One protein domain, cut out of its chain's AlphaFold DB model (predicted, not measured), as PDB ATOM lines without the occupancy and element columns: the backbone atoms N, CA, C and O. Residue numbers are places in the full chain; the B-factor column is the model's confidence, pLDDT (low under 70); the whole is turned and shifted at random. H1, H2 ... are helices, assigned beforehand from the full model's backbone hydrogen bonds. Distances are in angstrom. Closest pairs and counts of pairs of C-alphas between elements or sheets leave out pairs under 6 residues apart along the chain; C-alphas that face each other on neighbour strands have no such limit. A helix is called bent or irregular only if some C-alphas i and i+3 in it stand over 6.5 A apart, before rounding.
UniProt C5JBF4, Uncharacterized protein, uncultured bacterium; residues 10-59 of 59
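What this domain is: This is residues 10 to 59 of the 59 residues of an uncharacterized protein of uncultured bacterium (UniProt C5JBF4). An unnamed stretch, residues 10 to 18, runs along one side of a long helix, H2, and leads into a short helix, H1, which packs at a slant over the first part of H2. The chain then turns at residues 29 to 32 and folds back as H2, which has a kink near residue 40 and makes the length of a rod. The printed part has 50 residues with two named helices, H1 then H2, and no named strand; its class is all helix. The whole is loose, with a radius of gyration of the C-alphas of 13.3 A, and spans 41 by 17 by 14 A.

How they stand to each other: H1, residues 19 to 28, and H2, residues 33 to 57, touch, with 8 pairs of C-alphas within 8 A. H2 touches H1 with residues 33 to 40 alone. The closest C-alphas of the two are those of Ala 27 and Thr 33, 6.1 A apart. The helices run opposite ways at a steep tilt of 54 degrees, and their centres are 15.2 A apart. H2 has a kink of 37 degrees near residue 40, and is only just irregular: C-alphas 38 and 41 are 6.8 A apart. In H1 every O i to N i+4 pair is within hydrogen-bond range; in H2 19 of 21 are.

Where its parts are: H1 begins at C-alpha 19, (36.774, 72.743, 17.059), and measures 13.9 A from first to last C-alpha. H2 begins at C-alpha 33, (34.445, 70.493, 27.849), and ends at C-alpha 57, (18.633, 75.472, -3.797), 35.7 A away.

The domain as a whole: The two C-alphas farthest apart are those of Gly 30 and Gly 59, 41.3 A. The printed part has no cut, and the link from H1 to H2 is tight, with 4 residues. The mean pLDDT of the printed part is 78.9; residues 10 to 16 and 54 to 59 are under 70.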
ATOM      1  N   ALA A  10      37.587  76.875   0.626       56.44
ATOM      2  CA  ALA A  10      37.940  76.733  -0.782       56.44
ATOM      3  C   ALA A  10      36.657  76.878  -1.596       56.44
ATOM      4  O   ALA A  10      35.657  76.250  -1.269       56.44
ATOM      5  N   ASP A  11      36.694  77.715  -2.633       58.38
ATOM      6  CA  ASP A  11      35.600  77.850  -3.603       58.38
ATOM      7  C   ASP A  11      34.226  78.187  -2.979       58.38
ATOM      8  O   ASP A  11      33.225  77.546  -3.272       58.38
ATOM      9  N   GLY A  12      34.181  79.141  -2.038       60.03
ATOM     10  CA  GLY A  12      32.937  79.559  -1.364       60.03
ATOM     11  C   GLY A  12      32.381  78.567  -0.334       60.03
ATOM     12  O   GLY A  12      31.474  78.916   0.418       60.03
ATOM     13  N   ARG A  13      32.974  77.373  -0.230       55.88
ATOM     14  CA  ARG A  13      32.518  76.294   0.647       55.88
ATOM     15  C   ARG A  13      33.230  76.293   1.992       55.88
ATOM     16  O   ARG A  13      34.457  76.412   2.082       55.88
ATOM     17  N   VAL A  14      32.444  76.114   3.052       60.34
ATOM     18  CA  VAL A  14      32.937  75.874   4.413       60.34
ATOM     19  C   VAL A  14      33.273  74.391   4.539       60.34
ATOM     20  O   VAL A  14      32.390  73.546   4.464       60.34
ATOM     21  N   ILE A  15      34.554  74.069   4.727       65.06
ATOM     22  CA  ILE A  15      35.039  72.675   4.716       65.06
ATOM     23  C   ILE A  15      35.181  72.104   6.144       65.06
ATOM     24  O   ILE A  15      35.470  70.925   6.313       65.06
ATOM     25  N   GLY A  16      34.987  72.923   7.186       67.38
ATOM     26  CA  GLY A  16      35.035  72.468   8.578       67.38
ATOM     27  C   GLY A  16      34.962  73.588   9.618       67.38
ATOM     28  O   GLY A  16      35.177  74.766   9.312       67.38
ATOM     29  N   LEU A  17      34.666  73.200  10.857       75.44
ATOM     30  CA  LEU A  17      34.584  74.052  12.040       75.44
ATOM     31  C   LEU A  17      35.913  74.005  12.809       75.44
ATOM     32  O   LEU A  17      36.469  72.938  13.060       75.44
ATOM     33  N   ASP A  18      36.413  75.157  13.265       83.06
ATOM     34  CA  ASP A  18      37.538  75.158  14.205       83.06
ATOM     35  C   ASP A  18      37.066  74.683  15.585       83.06
ATOM     36  O   ASP A  18      36.605  75.456  16.432       83.06
ATOM     37  N   LEU A  19      37.191  73.376  15.813       82.25
ATOM     38  CA  LEU A  19      36.774  72.743  17.059       82.25
ATOM     39  C   LEU A  19      37.576  73.247  18.266       82.25
ATOM     40  O   LEU A  19      37.093  73.184  19.392       82.25
ATOM     41  N   ALA A  20      38.787  73.775  18.067       84.06
ATOM     42  CA  ALA A  20      39.582  74.349  19.148       84.06
ATOM     43  C   ALA A  20      38.976  75.667  19.622       84.06
ATOM     44  O   ALA A  20      38.787  75.861  20.822       84.06
ATOM     45  N   ALA A  21      38.642  76.546  18.677       85.50
ATOM     46  CA  ALA A  21      37.968  77.801  18.966       85.50
ATOM     47  C   ALA A  21      36.597  77.543  19.602       85.50
ATOM     48  O   ALA A  21      36.272  78.150  20.621       85.50
ATOM     49  N   ALA A  22      35.829  76.584  19.073       86.38
ATOM     50  CA  ALA A  22      34.533  76.210  19.632       86.38
ATOM     51  C   ALA A  22      34.650  75.677  21.075       86.38
ATOM     52  O   ALA A  22      33.884  76.087  21.947       86.38
ATOM     53  N   MET A  23      35.660  74.845  21.355       88.44
ATOM     54  CA  MET A  23      35.971  74.374  22.711       88.44
ATOM     55  C   MET A  23      36.376  75.517  23.646       88.44
ATOM     56  O   MET A  23      35.911  75.561  24.781       88.44
ATOM     57  N   MET A  24      37.211  76.457  23.189       90.19
ATOM     58  CA  MET A  24      37.621  77.612  23.999       90.19
ATOM     59  C   MET A  24      36.439  78.529  24.327       90.19
ATOM     60  O   MET A  24      36.298  78.957  25.470       90.19
ATOM     61  N   ILE A  25      35.564  78.796  23.355       90.31
ATOM     62  CA  ILE A  25      34.343  79.591  23.552       90.31
ATOM     63  C   ILE A  25      33.396  78.881  24.521       90.31
ATOM     64  O   ILE A  25      32.846  79.508  25.428       90.31
ATOM     65  N   GLY A  26      33.212  77.572  24.346       89.25
ATOM     66  CA  GLY A  26      32.368  76.763  25.209       89.25
ATOM     67  C   GLY A  26      32.868  76.736  26.656       89.25
ATOM     68  O   GLY A  26      32.105  77.033  27.575       89.25
ATOM     69  N   ALA A  27      34.166  76.500  26.848       89.81
ATOM     70  CA  ALA A  27      34.814  76.554  28.157       89.81
ATOM     71  C   ALA A  27      34.700  77.948  28.800       89.81
ATOM     72  O   ALA A  27      34.355  78.059  29.973       89.81
ATOM     73  N   ALA A  28      34.912  79.024  28.030       92.62
ATOM     74  CA  ALA A  28      34.761  80.400  28.514       92.62
ATOM     75  C   ALA A  28      33.316  80.737  28.925       92.62
ATOM     76  O   ALA A  28      33.095  81.571  29.800       92.62
ATOM     77  N   LYS A  29      32.328  80.071  28.322       91.81
ATOM     78  CA  LYS A  29      30.909  80.167  28.693       91.81
ATOM     79  C   LYS A  29      30.517  79.252  29.859       91.81
ATOM     80  O   LYS A  29      29.353  79.269  30.255       91.81
ATOM     81  N   GLY A  30      31.461  78.493  30.420       92.62
ATOM     82  CA  GLY A  30      31.234  77.591  31.549       92.62
ATOM     83  C   GLY A  30      30.580  76.262  31.170       92.62
ATOM     84  O   GLY A  30      30.063  75.574  32.046       92.62
ATOM     85  N   TYR A  31      30.571  75.896  29.887       92.38
ATOM     86  CA  TYR A  31      30.099  74.582  29.459       92.38
ATOM     87  C   TYR A  31      31.139  73.499  29.756       92.38
ATOM     88  O   TYR A  31      32.346  73.743  29.696       92.38
ATOM     89  N   ASP A  32      30.655  72.288  30.029       92.06
ATOM     90  CA  ASP A  32      31.518  71.127  30.220       92.06
ATOM     91  C   ASP A  32      32.260  70.784  28.921       92.06
ATOM     92  O   ASP A  32      31.663  70.580  27.860       92.06
ATOM     93  N   THR A  33      33.585  70.721  29.010       87.00
ATOM     94  CA  THR A  33      34.445  70.493  27.849       87.00
ATOM     95  C   THR A  33      34.353  69.068  27.319       87.00
ATOM     96  O   THR A  33      34.564  68.866  26.127       87.00
ATOM     97  N   SER A  34      34.030  68.084  28.159       89.06
ATOM     98  CA  SER A  34      33.888  66.693  27.708       89.06
ATOM     99  C   SER A  34      32.612  66.543  26.883       89.06
ATOM    100  O   SER A  34      32.660  66.054  25.760       89.06
ATOM    101  N   ALA A  35      31.500  67.094  27.374       88.06
ATOM    102  CA  ALA A  35      30.238  67.150  26.647       88.06
ATOM    103  C   ALA A  35      30.366  67.920  25.321       88.06
ATOM    104  O   ALA A  35      29.799  67.511  24.308       88.06
ATOM    105  N   LEU A  36      31.134  69.015  25.297       87.75
ATOM    106  CA  LEU A  36      31.432  69.732  24.055       87.75
ATOM    107  C   LEU A  36      32.250  68.885  23.079       87.75
ATOM    108  O   LEU A  36      31.943  68.889  21.892       87.75
ATOM    109  N   ALA A  37      33.262  68.158  23.555       87.31
ATOM    110  CA  ALA A  37      34.084  67.304  22.704       87.31
ATOM    111  C   ALA A  37      33.275  66.169  22.051       87.31
ATOM    112  O   ALA A  37      33.533  65.843  20.894       87.31
ATOM    113  N   ASP A  38      32.280  65.623  22.754       90.31
ATOM    114  CA  ASP A  38      31.352  64.624  22.209       90.31
ATOM    115  C   ASP A  38      30.358  65.222  21.198       90.31
ATOM    116  O   ASP A  38      30.028  64.591  20.192       90.31
ATOM    117  N   LEU A  39      29.876  66.448  21.434       87.44
ATOM    118  CA  LEU A  39      28.812  67.053  20.624       87.44
ATOM    119  C   LEU A  39      29.333  67.776  19.371       87.44
ATOM    120  O   LEU A  39      28.662  67.803  18.337       87.44
ATOM    121  N   LEU A  40      30.524  68.369  19.448       86.56
ATOM    122  CA  LEU A  40      31.107  69.190  18.386       86.56
ATOM    123  C   LEU A  40      31.246  68.487  17.023       86.56
ATOM    124  O   LEU A  40      30.916  69.126  16.024       86.56
ATOM    125  N   PRO A  41      31.651  67.203  16.938       84.69
ATOM    126  CA  PRO A  41      31.697  66.488  15.662       84.69
ATOM    127  C   PRO A  41      30.322  66.377  14.986       84.69
ATOM    128  O   PRO A  41      30.208  66.523  13.771       84.69
ATOM    129  N   ALA A  42      29.259  66.163  15.769       87.88
ATOM    130  CA  ALA A  42      27.896  66.101  15.242       87.88
ATOM    131  C   ALA A  42      27.397  67.484  14.787       87.88
ATOM    132  O   ALA A  42      26.716  67.589  13.766       87.88
ATOM    133  N   ILE A  43      27.770  68.544  15.512       85.31
ATOM    134  CA  ILE A  43      27.472  69.934  15.132       85.31
ATOM    135  C   ILE A  43      28.145  70.283  13.803       85.31
ATOM    136  O   ILE A  43      27.493  70.829  12.917       85.31
ATOM    137  N   GLU A  44      29.430  69.956  13.653       85.12
ATOM    138  CA  GLU A  44      30.181  70.202  12.422       85.12
ATOM    139  C   GLU A  44      29.549  69.477  11.226       85.12
ATOM    140  O   GLU A  44      29.288  70.105  10.200       85.12
ATOM    141  N   ALA A  45      29.214  68.192  11.376       85.44
ATOM    142  CA  ALA A  45      28.547  67.424  10.326       85.44
ATOM    143  C   ALA A  45      27.185  68.025   9.936       85.44
ATOM    144  O   ALA A  45      26.879  68.155   8.751       85.44
ATOM    145  N   GLY A  46      26.375  68.433  10.920       84.94
ATOM    146  CA  GLY A  46      25.087  69.083  10.670       84.94
ATOM    147  C   GLY A  46      25.226  70.433   9.964       84.94
ATOM    148  O   GLY A  46      24.447  70.734   9.060       84.94
ATOM    149  N   LEU A  47      26.237  71.224  10.335       82.38
ATOM    150  CA  LEU A  47      26.521  72.515   9.714       82.38
ATOM    151  C   LEU A  47      26.928  72.354   8.245       82.38
ATOM    152  O   LEU A  47      26.401  73.065   7.395       82.38
ATOM    153  N   ILE A  48      27.817  71.404   7.942       82.19
ATOM    154  CA  ILE A  48      28.238  71.116   6.563       82.19
ATOM    155  C   ILE A  48      27.032  70.695   5.715       82.19
ATOM    156  O   ILE A  48      26.829  71.239   4.635       82.19
ATOM    157  N   LEU A  49      26.190  69.785   6.220       84.31
ATOM    158  CA  LEU A  49      24.988  69.337   5.506       84.31
ATOM    159  C   LEU A  49      24.014  70.484   5.215       84.31
ATOM    160  O   LEU A  49      23.466  70.559   4.117       84.31
ATOM    161  N   ALA A  50      23.786  71.367   6.190       82.94
ATOM    162  CA  ALA A  50      22.886  72.503   6.025       82.94
ATOM    163  C   ALA A  50      23.414  73.514   4.998       82.94
ATOM    164  O   ALA A  50      22.639  74.023   4.193       82.94
ATOM    165  N   LEU A  51      24.724  73.779   5.012       78.19
ATOM    166  CA  LEU A  51      25.359  74.698   4.069       78.19
ATOM    167  C   LEU A  51      25.353  74.136   2.648       78.19
ATOM    168  O   LEU A  51      24.907  74.834   1.746       78.19
ATOM    169  N   CYS A  52      25.735  72.868   2.461       78.56
ATOM    170  CA  CYS A  52      25.672  72.231   1.143       78.56
ATOM    171  C   CYS A  52      24.246  72.209   0.584       78.56
ATOM    172  O   CYS A  52      24.048  72.480  -0.592       78.56
ATOM    173  N   LYS A  53      23.238  71.968   1.430       75.62
ATOM    174  CA  LYS A  53      21.837  71.987   0.996       75.62
ATOM    175  C   LYS A  53      21.385  73.361   0.490       75.62
ATOM    176  O   LYS A  53      20.576  73.420  -0.425       75.62
ATOM    177  N   HIS A  54      21.893  74.447   1.070       64.31
ATOM    178  CA  HIS A  54      21.570  75.800   0.615       64.31
ATOM    179  C   HIS A  54      22.241  76.130  -0.728       64.31
ATOM    180  O   HIS A  54      21.686  76.881  -1.518       64.31
ATOM    181  N   GLU A  55      23.405  75.538  -1.015       58.12
ATOM    182  CA  GLU A  55      24.079  75.682  -2.312       58.12
ATOM    183  C   GLU A  55      23.326  74.971  -3.452       58.12
ATOM    184  O   GLU A  55      23.403  75.419  -4.593       58.12
ATOM    185  N   ASP A  56      22.583  73.897  -3.156       58.44
ATOM    186  CA  ASP A  56      21.762  73.176  -4.141       58.44
ATOM    187  C   ASP A  56      20.426  73.886  -4.468       58.44
ATOM    188  O   ASP A  56      19.848  73.632  -5.522       58.44
ATOM    189  N   GLU A  57      19.910  74.755  -3.586       57.31
ATOM    190  CA  GLU A  57      18.633  75.472  -3.797       57.31
ATOM    191  C   GLU A  57      18.796  76.828  -4.517       57.31
ATOM    192  O   GLU A  57      17.811  77.371  -5.019       57.31
ATOM    193  N   ASP A  58      20.025  77.348  -4.617       50.75
ATOM    194  CA  ASP A  58      20.375  78.594  -5.320       50.75
ATOM    195  C   ASP A  58      20.999  78.352  -6.727       50.75
ATOM    196  O   ASP A  58      21.545  79.282  -7.333       50.75
ATOM    197  N   GLY A  59      20.929  77.117  -7.252       46.22
ATOM    198  CA  GLY A  59      21.483  76.681  -8.550       46.22
ATOM    199  C   GLY A  59      20.468  76.499  -9.679       46.22
ATOM    200  O   GLY A  59      19.404  75.886  -9.442       46.22
TER     201      GLY A  59